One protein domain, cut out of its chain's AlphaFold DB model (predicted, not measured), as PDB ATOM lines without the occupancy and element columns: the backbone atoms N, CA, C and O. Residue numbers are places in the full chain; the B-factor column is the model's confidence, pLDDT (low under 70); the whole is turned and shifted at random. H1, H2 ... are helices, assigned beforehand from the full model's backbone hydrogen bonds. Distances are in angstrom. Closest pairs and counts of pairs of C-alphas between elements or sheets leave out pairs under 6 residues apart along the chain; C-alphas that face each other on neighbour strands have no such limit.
ATOM      1  N   SER A 243     316.424 288.281 386.663       63.97
ATOM      2  CA  SER A 243     315.157 289.032 386.619       63.97
ATOM      3  C   SER A 243     314.427 289.154 387.973       63.97
ATOM      4  O   SER A 243     313.687 290.113 388.220       63.97
ATOM      5  N   GLY A 244     314.638 288.200 388.879       79.56
ATOM      6  CA  GLY A 244     314.100 288.186 390.234       79.56
ATOM      7  C   GLY A 244     314.763 289.209 391.158       79.56
ATOM      8  O   GLY A 244     314.076 289.764 392.017       79.56
ATOM      9  N   LEU A 245     316.051 289.520 390.954       86.38
ATOM     10  CA  LEU A 245     316.751 290.549 391.729       86.38
ATOM     11  C   LEU A 245     316.147 291.932 391.470       86.38
ATOM     12  O   LEU A 245     315.733 292.606 392.411       86.38
ATOM     13  N   ALA A 246     316.006 292.312 390.197       85.19
ATOM     14  CA  ALA A 246     315.406 293.590 389.810       85.19
ATOM     15  C   ALA A 246     314.007 293.773 390.421       85.19
ATOM     16  O   ALA A 246     313.685 294.835 390.955       85.19
ATOM     17  N   THR A 247     313.199 292.709 390.404       86.75
ATOM     18  CA  THR A 247     311.855 292.697 390.997       86.75
ATOM     19  C   THR A 247     311.906 292.853 392.522       86.75
ATOM     20  O   THR A 247     311.158 293.648 393.084       86.75
ATOM     21  N   SER A 248     312.813 292.147 393.201       87.56
ATOM     22  CA  SER A 248     312.989 292.221 394.660       87.56
ATOM     23  C   SER A 248     313.425 293.615 395.129       87.56
ATOM     24  O   SER A 248     312.868 294.167 396.087       87.56
ATOM     25  N   VAL A 249     314.391 294.214 394.425       89.00
ATOM     26  CA  VAL A 249     314.851 295.582 394.690       89.00
ATOM     27  C   VAL A 249     313.697 296.554 394.481       89.00
ATOM     28  O   VAL A 249     313.366 297.313 395.391       89.00
ATOM     29  N   TRP A 250     313.022 296.472 393.334       87.62
ATOM     30  CA  TRP A 250     311.867 297.309 393.027       87.62
ATOM     31  C   TRP A 250     310.791 297.234 394.113       87.62
ATOM     32  O   TRP A 250     310.353 298.260 394.635       87.62
ATOM     33  N   GLU A 251     310.394 296.023 394.506       88.44
ATOM     34  CA  GLU A 251     309.404 295.819 395.559       88.44
ATOM     35  C   GLU A 251     309.838 296.430 396.891       88.44
ATOM     36  O   GLU A 251     309.007 296.994 397.602       88.44
ATOM     37  N   THR A 252     311.121 296.335 397.234       89.00
ATOM     38  CA  THR A 252     311.664 296.920 398.462       89.00
ATOM     39  C   THR A 252     311.569 298.442 398.422       89.00
ATOM     40  O   THR A 252     311.063 299.050 399.366       89.00
ATOM     41  N   PHE A 253     311.987 299.064 397.318       89.50
ATOM     42  CA  PHE A 253     311.889 300.510 397.132       89.50
ATOM     43  C   PHE A 253     310.438 300.996 397.140       89.50
ATOM     44  O   PHE A 253     310.100 301.960 397.833       89.50
ATOM     45  N   SER A 254     309.550 300.274 396.464       89.94
ATOM     46  CA  SER A 254     308.128 300.600 396.418       89.94
ATOM     47  C   SER A 254     307.456 300.463 397.791       89.94
ATOM     48  O   SER A 254     306.861 301.414 398.295       89.94
ATOM     49  N   LYS A 255     307.619 299.324 398.476       90.31
ATOM     50  CA  LYS A 255     306.971 299.056 399.773       90.31
ATOM     51  C   LYS A 255     307.553 299.909 400.907       90.31
ATOM     52  O   LYS A 255     306.805 300.497 401.691       90.31
ATOM     53  N   CYS A 256     308.879 299.994 401.016       89.19
ATOM     54  CA  CYS A 256     309.529 300.658 402.149       89.19
ATOM     55  C   CYS A 256     309.619 302.178 401.966       89.19
ATOM     56  O   CYS A 256     309.412 302.917 402.930       89.19
ATOM     57  N   TYR A 257     309.869 302.650 400.742       89.00
ATOM     58  CA  TYR A 257     310.155 304.064 400.474       89.00
ATOM     59  C   TYR A 257     309.062 304.772 399.664       89.00
ATOM     60  O   TYR A 257     309.008 306.001 399.676       89.00
ATOM     61  N   GLY A 258     308.122 304.029 399.071       89.81
ATOM     62  CA  GLY A 258     307.002 304.605 398.322       89.81
ATOM     63  C   GLY A 258     307.337 304.926 396.872       89.81
ATOM     64  O   GLY A 258     306.681 305.776 396.279       89.81
ATOM     65  N   MET A 259     308.372 304.298 396.312       89.44
ATOM     66  CA  MET A 259     308.691 304.450 394.896       89.44
ATOM     67  C   MET A 259     307.521 303.961 394.033       89.44
ATOM     68  O   MET A 259     306.996 302.858 394.236       89.44
ATOM     69  N   CYS A 260     307.135 304.786 393.067       86.50
ATOM     70  CA  CYS A 260     306.108 304.483 392.079       86.50
ATOM     71  C   CYS A 260     306.709 304.443 390.679       86.50
ATOM     72  O   CYS A 260     307.734 305.071 390.410       86.50
ATOM     73  N   ASP A 261     306.021 303.748 389.777       75.25
ATOM     74  CA  ASP A 261     306.265 303.914 388.352       75.25
ATOM     75  C   ASP A 261     306.020 305.380 387.991       75.25
ATOM     76  O   ASP A 261     304.913 305.903 388.153       75.25
ATOM     77  N   SER A 262     307.075 306.056 387.542       67.00
ATOM     78  CA  SER A 262     306.930 307.379 386.941       67.00
ATOM     79  C   SER A 262     306.109 307.255 385.660       67.00
ATOM     80  O   SER A 262     306.126 306.225 384.978       67.00
ATOM     81  N   LEU A 263     305.363 308.308 385.327       56.56
ATOM     82  CA  LEU A 263     304.683 308.378 384.037       56.56
ATOM     83  C   LEU A 263     305.720 308.210 382.912       56.56
ATOM     84  O   LEU A 263     306.834 308.720 383.034       56.56
ATOM     85  N   PRO A 264     305.390 307.502 381.817       50.97
ATOM     86  CA  PRO A 264     306.341 307.240 380.746       50.97
ATOM     87  C   PRO A 264     306.727 308.555 380.064       50.97
ATOM     88  O   PRO A 264     306.014 309.039 379.185       50.97
ATOM     89  N   VAL A 265     307.859 309.140 380.454       49.47
ATOM     90  CA  VAL A 265     308.456 310.280 379.755       49.47
ATOM     91  C   VAL A 265     309.932 310.001 379.457       49.47
ATOM     92  O   VAL A 265     310.735 309.741 380.344       49.47
ATOM     93  N   SER A 266     310.215 310.048 378.152       45.31
ATOM     94  CA  SER A 266     311.473 310.008 377.389       45.31
ATOM     95  C   SER A 266     312.596 309.024 377.803       45.31
ATOM     96  O   SER A 266     313.239 309.193 378.838       45.31
ATOM     97  N   PRO A 267     312.978 308.077 376.919       47.00
ATOM     98  CA  PRO A 267     313.920 306.978 377.190       47.00
ATOM     99  C   PRO A 267     315.410 307.386 377.139       47.00
ATOM    100  O   PRO A 267     316.206 306.722 376.487       47.00
ATOM    101  N   THR A 268     315.819 308.497 377.760       47.88
ATOM    102  CA  THR A 268     317.130 309.117 377.434       47.88
ATOM    103  C   THR A 268     318.080 309.397 378.594       47.88
ATOM    104  O   THR A 268     319.100 310.042 378.382       47.88
ATOM    105  N   SER A 269     317.836 308.893 379.804       54.69
ATOM    106  CA  SER A 269     318.881 308.986 380.836       54.69
ATOM    107  C   SER A 269     319.836 307.807 380.724       54.69
ATOM    108  O   SER A 269     319.474 306.694 381.101       54.69
ATOM    109  N   SER A 270     321.032 308.062 380.190       58.38
ATOM    110  CA  SER A 270     322.136 307.107 380.221       58.38
ATOM    111  C   SER A 270     322.712 306.991 381.637       58.38
ATOM    112  O   SER A 270     322.558 307.892 382.466       58.38
ATOM    113  N   LEU A 271     323.361 305.857 381.912       60.53
ATOM    114  CA  LEU A 271     324.085 305.613 383.164       60.53
ATOM    115  C   LEU A 271     325.257 306.589 383.372       60.53
ATOM    116  O   LEU A 271     325.692 306.764 384.503       60.53
ATOM    117  N   ASP A 272     325.709 307.273 382.315       58.12
ATOM    118  CA  ASP A 272     326.858 308.193 382.339       58.12
ATOM    119  C   ASP A 272     326.638 309.439 383.215       58.12
ATOM    120  O   ASP A 272     327.569 310.199 383.462       58.12
ATOM    121  N   ALA A 273     325.404 309.676 383.669       61.34
ATOM    122  CA  ALA A 273     325.068 310.777 384.568       61.34
ATOM    123  C   ALA A 273     325.302 310.462 386.060       61.34
ATOM    124  O   ALA A 273     325.134 311.365 386.880       61.34
ATOM    125  N   PHE A 274     325.646 309.219 386.423       68.62
ATOM    126  CA  PHE A 274     325.721 308.779 387.821       68.62
ATOM    127  C   PHE A 274     327.137 308.370 388.231       68.62
ATOM    128  O   PHE A 274     327.780 307.568 387.559       68.62
ATOM    129  N   ASP A 275     327.583 308.878 389.381       76.94
ATOM    130  CA  ASP A 275     328.869 308.537 389.998       76.94
ATOM    131  C   ASP A 275     328.893 307.063 390.464       76.94
ATOM    132  O   ASP A 275     327.910 306.547 391.015       76.94
ATOM    133  N   ASP A 276     330.028 306.382 390.275       81.56
ATOM    134  CA  ASP A 276     330.263 304.981 390.658       81.56
ATOM    135  C   ASP A 276     329.992 304.744 392.151       81.56
ATOM    136  O   ASP A 276     329.510 303.681 392.564       81.56
ATOM    137  N   ARG A 277     330.212 305.773 392.979       82.50
ATOM    138  CA  ARG A 277     329.884 305.740 394.409       82.50
ATOM    139  C   ARG A 277     328.396 305.520 394.667       82.50
ATOM    140  O   ARG A 277     328.030 304.796 395.595       82.50
ATOM    141  N   GLU A 278     327.521 306.164 393.900       81.25
ATOM    142  CA  GLU A 278     326.073 306.076 394.116       81.25
ATOM    143  C   GLU A 278     325.544 304.700 393.741       81.25
ATOM    144  O   GLU A 278     324.720 304.130 394.461       81.25
ATOM    145  N   GLN A 279     326.091 304.145 392.662       86.31
ATOM    146  CA  GLN A 279     325.834 302.776 392.247       86.31
ATOM    147  C   GLN A 279     326.270 301.794 393.340       86.31
ATOM    148  O   GLN A 279     325.474 300.955 393.760       86.31
ATOM    149  N   SER A 280     327.488 301.945 393.873       85.50
ATOM    150  CA  SER A 280     327.999 301.112 394.973       85.50
ATOM    151  C   SER A 280     327.105 301.176 396.219       85.50
ATOM    152  O   SER A 280     326.756 300.143 396.794       85.50
ATOM    153  N   LEU A 281     326.666 302.371 396.624       85.94
ATOM    154  CA  LEU A 281     325.783 302.540 397.783       85.94
ATOM    155  C   LEU A 281     324.411 301.882 397.582       85.94
ATOM    156  O   LEU A 281     323.906 301.232 398.501       85.94
ATOM    157  N   LEU A 282     323.813 302.025 396.397       86.69
ATOM    158  CA  LEU A 282     322.542 301.380 396.070       86.69
ATOM    159  C   LEU A 282     322.667 299.851 396.122       86.69
ATOM    160  O   LEU A 282     321.825 299.184 396.727       86.69
ATOM    161  N   LEU A 283     323.724 299.301 395.521       87.94
ATOM    162  CA  LEU A 283     323.967 297.858 395.476       87.94
ATOM    163  C   LEU A 283     324.205 297.281 396.873       87.94
ATOM    164  O   LEU A 283     323.601 296.266 397.217       87.94
ATOM    165  N   ARG A 284     324.978 297.969 397.723       84.06
ATOM    166  CA  ARG A 284     325.158 297.579 399.132       84.06
ATOM    167  C   ARG A 284     323.844 297.553 399.911       84.06
ATOM    168  O   ARG A 284     323.651 296.701 400.777       84.06
ATOM    169  N   LEU A 285     322.930 298.472 399.606       81.81
ATOM    170  CA  LEU A 285     321.640 298.561 400.284       81.81
ATOM    171  C   LEU A 285     320.637 297.499 399.806       81.81
ATOM    172  O   LEU A 285     319.838 297.019 400.611       81.81
ATOM    173  N   ALA A 286     320.650 297.154 398.518       81.94
ATOM    174  CA  ALA A 286     319.564 296.409 397.880       81.94
ATOM    175  C   ALA A 286     319.930 294.993 397.402       81.94
ATOM    176  O   ALA A 286     319.036 294.165 397.245       81.94
ATOM    177  N   CYS A 287     321.216 294.704 397.194       82.25
ATOM    178  CA  CYS A 287     321.712 293.468 396.574       82.25
ATOM    179  C   CYS A 287     322.654 292.684 397.504       82.25
ATOM    180  O   CYS A 287     323.579 292.017 397.049       82.25
ATOM    181  N   ARG A 288     322.453 292.781 398.824       75.56
ATOM    182  CA  ARG A 288     323.304 292.099 399.806       75.56
ATOM    183  C   ARG A 288     323.216 290.578 399.626       75.56
ATOM    184  O   ARG A 288     322.117 290.032 399.687       75.56
ATOM    185  N   ASN A 289     324.369 289.922 399.480       80.19
ATOM    186  CA  ASN A 289     324.518 288.472 399.274       80.19
ATOM    187  C   ASN A 289     323.923 287.942 397.952       80.19
ATOM    188  O   ASN A 289     323.591 286.761 397.861       80.19
ATOM    189  N   GLU A 290     323.752 288.793 396.940       85.12
ATOM    190  CA  GLU A 290     323.310 288.364 395.608       85.12
ATOM    191  C   GLU A 290     324.530 288.057 394.722       85.12
ATOM    192  O   GLU A 290     325.577 288.690 394.883       85.12
ATOM    193  N   PRO A 291     324.438 287.081 393.802       86.31
ATOM    194  CA  PRO A 291     325.578 286.678 392.991       86.31
ATOM    195  C   PRO A 291     325.938 287.764 391.961       86.31
ATOM    196  O   PRO A 291     325.079 288.509 391.477       86.31
ATOM    197  N   GLN A 292     327.231 287.876 391.639       85.56
ATOM    198  CA  GLN A 292     327.767 288.989 390.843       85.56
ATOM    199  C   GLN A 292     327.161 289.077 389.432       85.56
ATOM    200  O   GLN A 292     326.923 290.171 388.924       85.56
ATOM    201  N   ASP A 293     326.840 287.940 388.819       86.31
ATOM    202  CA  ASP A 293     326.185 287.856 387.512       86.31
ATOM    203  C   ASP A 293     324.778 288.478 387.517       86.31
ATOM    204  O   ASP A 293     324.425 289.235 386.607       86.31
ATOM    205  N   ALA A 294     323.995 288.229 388.570       86.56
ATOM    206  CA  ALA A 294     322.685 288.843 388.753       86.56
ATOM    207  C   ALA A 294     322.798 290.357 388.978       86.56
ATOM    208  O   ALA A 294     321.982 291.120 388.454       86.56
ATOM    209  N   ILE A 295     323.822 290.805 389.714       87.19
ATOM    210  CA  ILE A 295     324.113 292.231 389.907       87.19
ATOM    211  C   ILE A 295     324.455 292.895 388.568       87.19
ATOM    212  O   ILE A 295     323.926 293.965 388.258       87.19
ATOM    213  N   ASP A 296     325.300 292.269 387.752       87.56
ATOM    214  CA  ASP A 296     325.725 292.816 386.462       87.56
ATOM    215  C   ASP A 296     324.585 292.865 385.437       87.56
ATOM    216  O   ASP A 296     324.510 293.799 384.632       87.56
ATOM    217  N   GLU A 297     323.664 291.897 385.458       87.31
ATOM    218  CA  GLU A 297     322.430 291.970 384.671       87.31
ATOM    219  C   GLU A 297     321.499 293.070 385.191       87.31
ATOM    220  O   GLU A 297     320.977 293.864 384.402       87.31
ATOM    221  N   PHE A 298     321.333 293.180 386.512       87.56
ATOM    222  CA  PHE A 298     320.517 294.226 387.116       87.56
ATOM    223  C   PHE A 298     321.036 295.623 386.759       87.56
ATOM    224  O   PHE A 298     320.236 296.461 386.346       87.56
ATOM    225  N   LYS A 299     322.353 295.861 386.794       87.50
ATOM    226  CA  LYS A 299     322.977 297.129 386.368       87.50
ATOM    227  C   LYS A 299     322.611 297.538 384.936       87.50
ATOM    228  O   LYS A 299     322.493 298.726 384.652       87.50
ATOM    229  N   LYS A 300     322.402 296.570 384.036       85.50
ATOM    230  CA  LYS A 300     321.999 296.812 382.636       85.50
ATOM    231  C   LYS A 300     320.501 297.099 382.482       85.50
ATOM    232  O   LYS A 300     320.064 297.492 381.401       85.50
ATOM    233  N   SER A 301     319.704 296.874 383.524       84.94
ATOM    234  CA  SER A 301     318.250 297.018 383.484       84.94
ATOM    235  C   SER A 301     317.798 298.476 383.609       84.94
ATOM    236  O   SER A 301     318.419 299.300 384.285       84.94
ATOM    237  N   GLN A 302     316.641 298.793 383.023       83.12
ATOM    238  CA  GLN A 302     316.014 300.107 383.192       83.12
ATOM    239  C   GLN A 302     315.579 300.348 384.649       83.12
ATOM    240  O   GLN A 302     315.570 301.485 385.118       83.12
ATOM    241  N   GLN A 303     315.240 299.278 385.374       83.62
ATOM    242  CA  GLN A 303     314.850 299.323 386.780       83.62
ATOM    243  C   GLN A 303     315.988 299.835 387.662       83.62
ATOM    244  O   GLN A 303     315.723 300.612 388.577       83.62
ATOM    245  N   PHE A 304     317.237 299.451 387.379       86.12
ATOM    246  CA  PHE A 304     318.399 299.950 388.114       86.12
ATOM    247  C   PHE A 304     318.550 301.463 387.961       86.12
ATOM    248  O   PHE A 304     318.637 302.162 388.968       86.12
ATOM    249  N   VAL A 305     318.457 301.982 386.731       84.44
ATOM    250  CA  VAL A 305     318.492 303.432 386.464       84.44
ATOM    251  C   VAL A 305     317.379 304.160 387.223       84.44
ATOM    252  O   VAL A 305     317.612 305.212 387.817       84.44
ATOM    253  N   THR A 306     316.165 303.604 387.250       84.00
ATOM    254  CA  THR A 306     315.037 304.194 387.989       84.00
ATOM    255  C   THR A 306     315.268 304.180 389.503       84.00
ATOM    256  O   THR A 306     315.065 305.205 390.157       84.00
ATOM    257  N   CYS A 307     315.742 303.062 390.063       86.62
ATOM    258  CA  CYS A 307     316.063 302.954 391.488       86.62
ATOM    259  C   CYS A 307     317.187 303.917 391.884       86.62
ATOM    260  O   CYS A 307     317.119 304.529 392.947       86.62
ATOM    261  N   LEU A 308     318.195 304.087 391.026       86.81
ATOM    262  CA  LEU A 308     319.326 304.978 391.261       86.81
ATOM    263  C   LEU A 308     318.901 306.448 391.266       86.81
ATOM    264  O   LEU A 308     319.224 307.167 392.207       86.81
ATOM    265  N   LYS A 309     318.073 306.869 390.302       83.88
ATOM    266  CA  LYS A 309     317.457 308.209 390.302       83.88
ATOM    267  C   LYS A 309     316.634 308.467 391.560       83.88
ATOM    268  O   LYS A 309     316.735 309.535 392.160       83.88
ATOM    269  N   PHE A 310     315.815 307.493 391.956       85.12
ATOM    270  CA  PHE A 310     315.015 307.577 393.175       85.12
ATOM    271  C   PHE A 310     315.914 307.711 394.414       85.12
ATOM    272  O   PHE A 310     315.698 308.578 395.260       85.12
ATOM    273  N   PHE A 311     316.969 306.899 394.495       86.12
ATOM    274  CA  PHE A 311     317.948 306.928 395.577       86.12
ATOM    275  C   PHE A 311     318.699 308.262 395.669       86.12
ATOM    276  O   PHE A 311     318.819 308.818 396.763       86.12
ATOM    277  N   GLN A 312     319.148 308.809 394.540       83.88
ATOM    278  CA  GLN A 312     319.813 310.109 394.480       83.88
ATOM    279  C   GLN A 312     318.874 311.237 394.929       83.88
ATOM    280  O   GLN A 312     319.226 312.009 395.823       83.88
ATOM    281  N   ALA A 313     317.642 311.277 394.407       81.94
ATOM    282  CA  ALA A 313     316.650 312.281 394.794       81.94
ATOM    283  C   ALA A 313     316.374 312.267 396.310       81.94
ATOM    284  O   ALA A 313     316.334 313.323 396.947       81.94
ATOM    285  N   MET A 314     316.265 311.074 396.912       82.50
ATOM    286  CA  MET A 314     316.120 310.930 398.364       82.50
ATOM    287  C   MET A 314     317.320 311.484 399.143       82.50
ATOM    288  O   MET A 314     317.132 312.078 400.206       82.50
ATOM    289  N   ARG A 315     318.549 311.279 398.654       82.19
ATOM    290  CA  ARG A 315     319.774 311.746 399.325       82.19
ATOM    291  C   ARG A 315     319.935 313.257 399.263       82.19
ATOM    292  O   ARG A 315     320.346 313.861 400.250       82.19
ATOM    293  N   GLU A 316     319.613 313.851 398.123       82.00
ATOM    294  CA  GLU A 316     319.698 315.297 397.913       82.00
ATOM    295  C   GLU A 316     318.553 316.056 398.604       82.00
ATOM    296  O   GLU A 316     318.615 317.275 398.748       82.00
ATOM    297  N   GLY A 317     317.517 315.345 399.064       72.69
ATOM    298  CA  GLY A 317     316.315 315.950 399.644       72.69
ATOM    299  C   GLY A 317     315.457 316.672 398.604       72.69
ATOM    300  O   GLY A 317     314.626 317.509 398.962       72.69
TER     301      GLY A 317
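AT A GLANCE: This is residues 243 to 317 of the 546 residues of an uncharacterized protein of Coprinellus micaceus (UniProt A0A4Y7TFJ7). What is the main picture? Two long helices, H1 and H4, run loosely side by side, with H2 crossing H4 and H3 packing on the first residues of H1, while the long link from H1 to H2 swings round the outside. How is it made up? The printed part has 75 residues with four named helices, H1 to H4 in chain order, and no named strand; the class is all helix. How large is it? It is compact, with a radius of gyration of the C-alphas of 11.8 A and spans of 31 by 28 by 23 A.

IN THESE COORDINATES: Where are the first helices? H1, residues 243 to 257, begins at C-alpha 243 (315.157, 289.032, 386.619) and is 21.0 A long. H2, residues 276 to 286, is 15.5 A long. Where are the others? H3, residues 292 to 299, is 10.5 A long. H4, residues 302 to 316, is 21.5 A long and ends at C-alpha 316 (319.698, 315.297, 397.913).

HOW THE PARTS SIT: What does H1 touch? Its residues 243 to 246 touch H3 at a steep tilt of 61 degrees, the same way; the closest C-alphas, Ala 246 and Phe 298, are 5.8 A apart. H1 also touches residues 303 to 307 of H4 at a shallow tilt of 28 degrees, the same way; the closest C-alphas, Ala 246 and Gln 303, are 6.5 A apart. How does H2 stand? It touches residues 308 to 312 of H4, about perpendicular at 80 degrees; the closest C-alphas, Leu 282 and Leu 308, are 6.8 A apart. What do the backbones show? In H1, H2, H3 and H4 every O i to N i+4 pair is within hydrogen-bond range.

THE WHOLE: Which links are long? H1 to H2 is a long link of 18 residues; H2 to H3 and H3 to H4 are tight. Is anything missing or uncertain? The printed part has no cut; pLDDT is under 70 at residue 243 and residues 262 to 274.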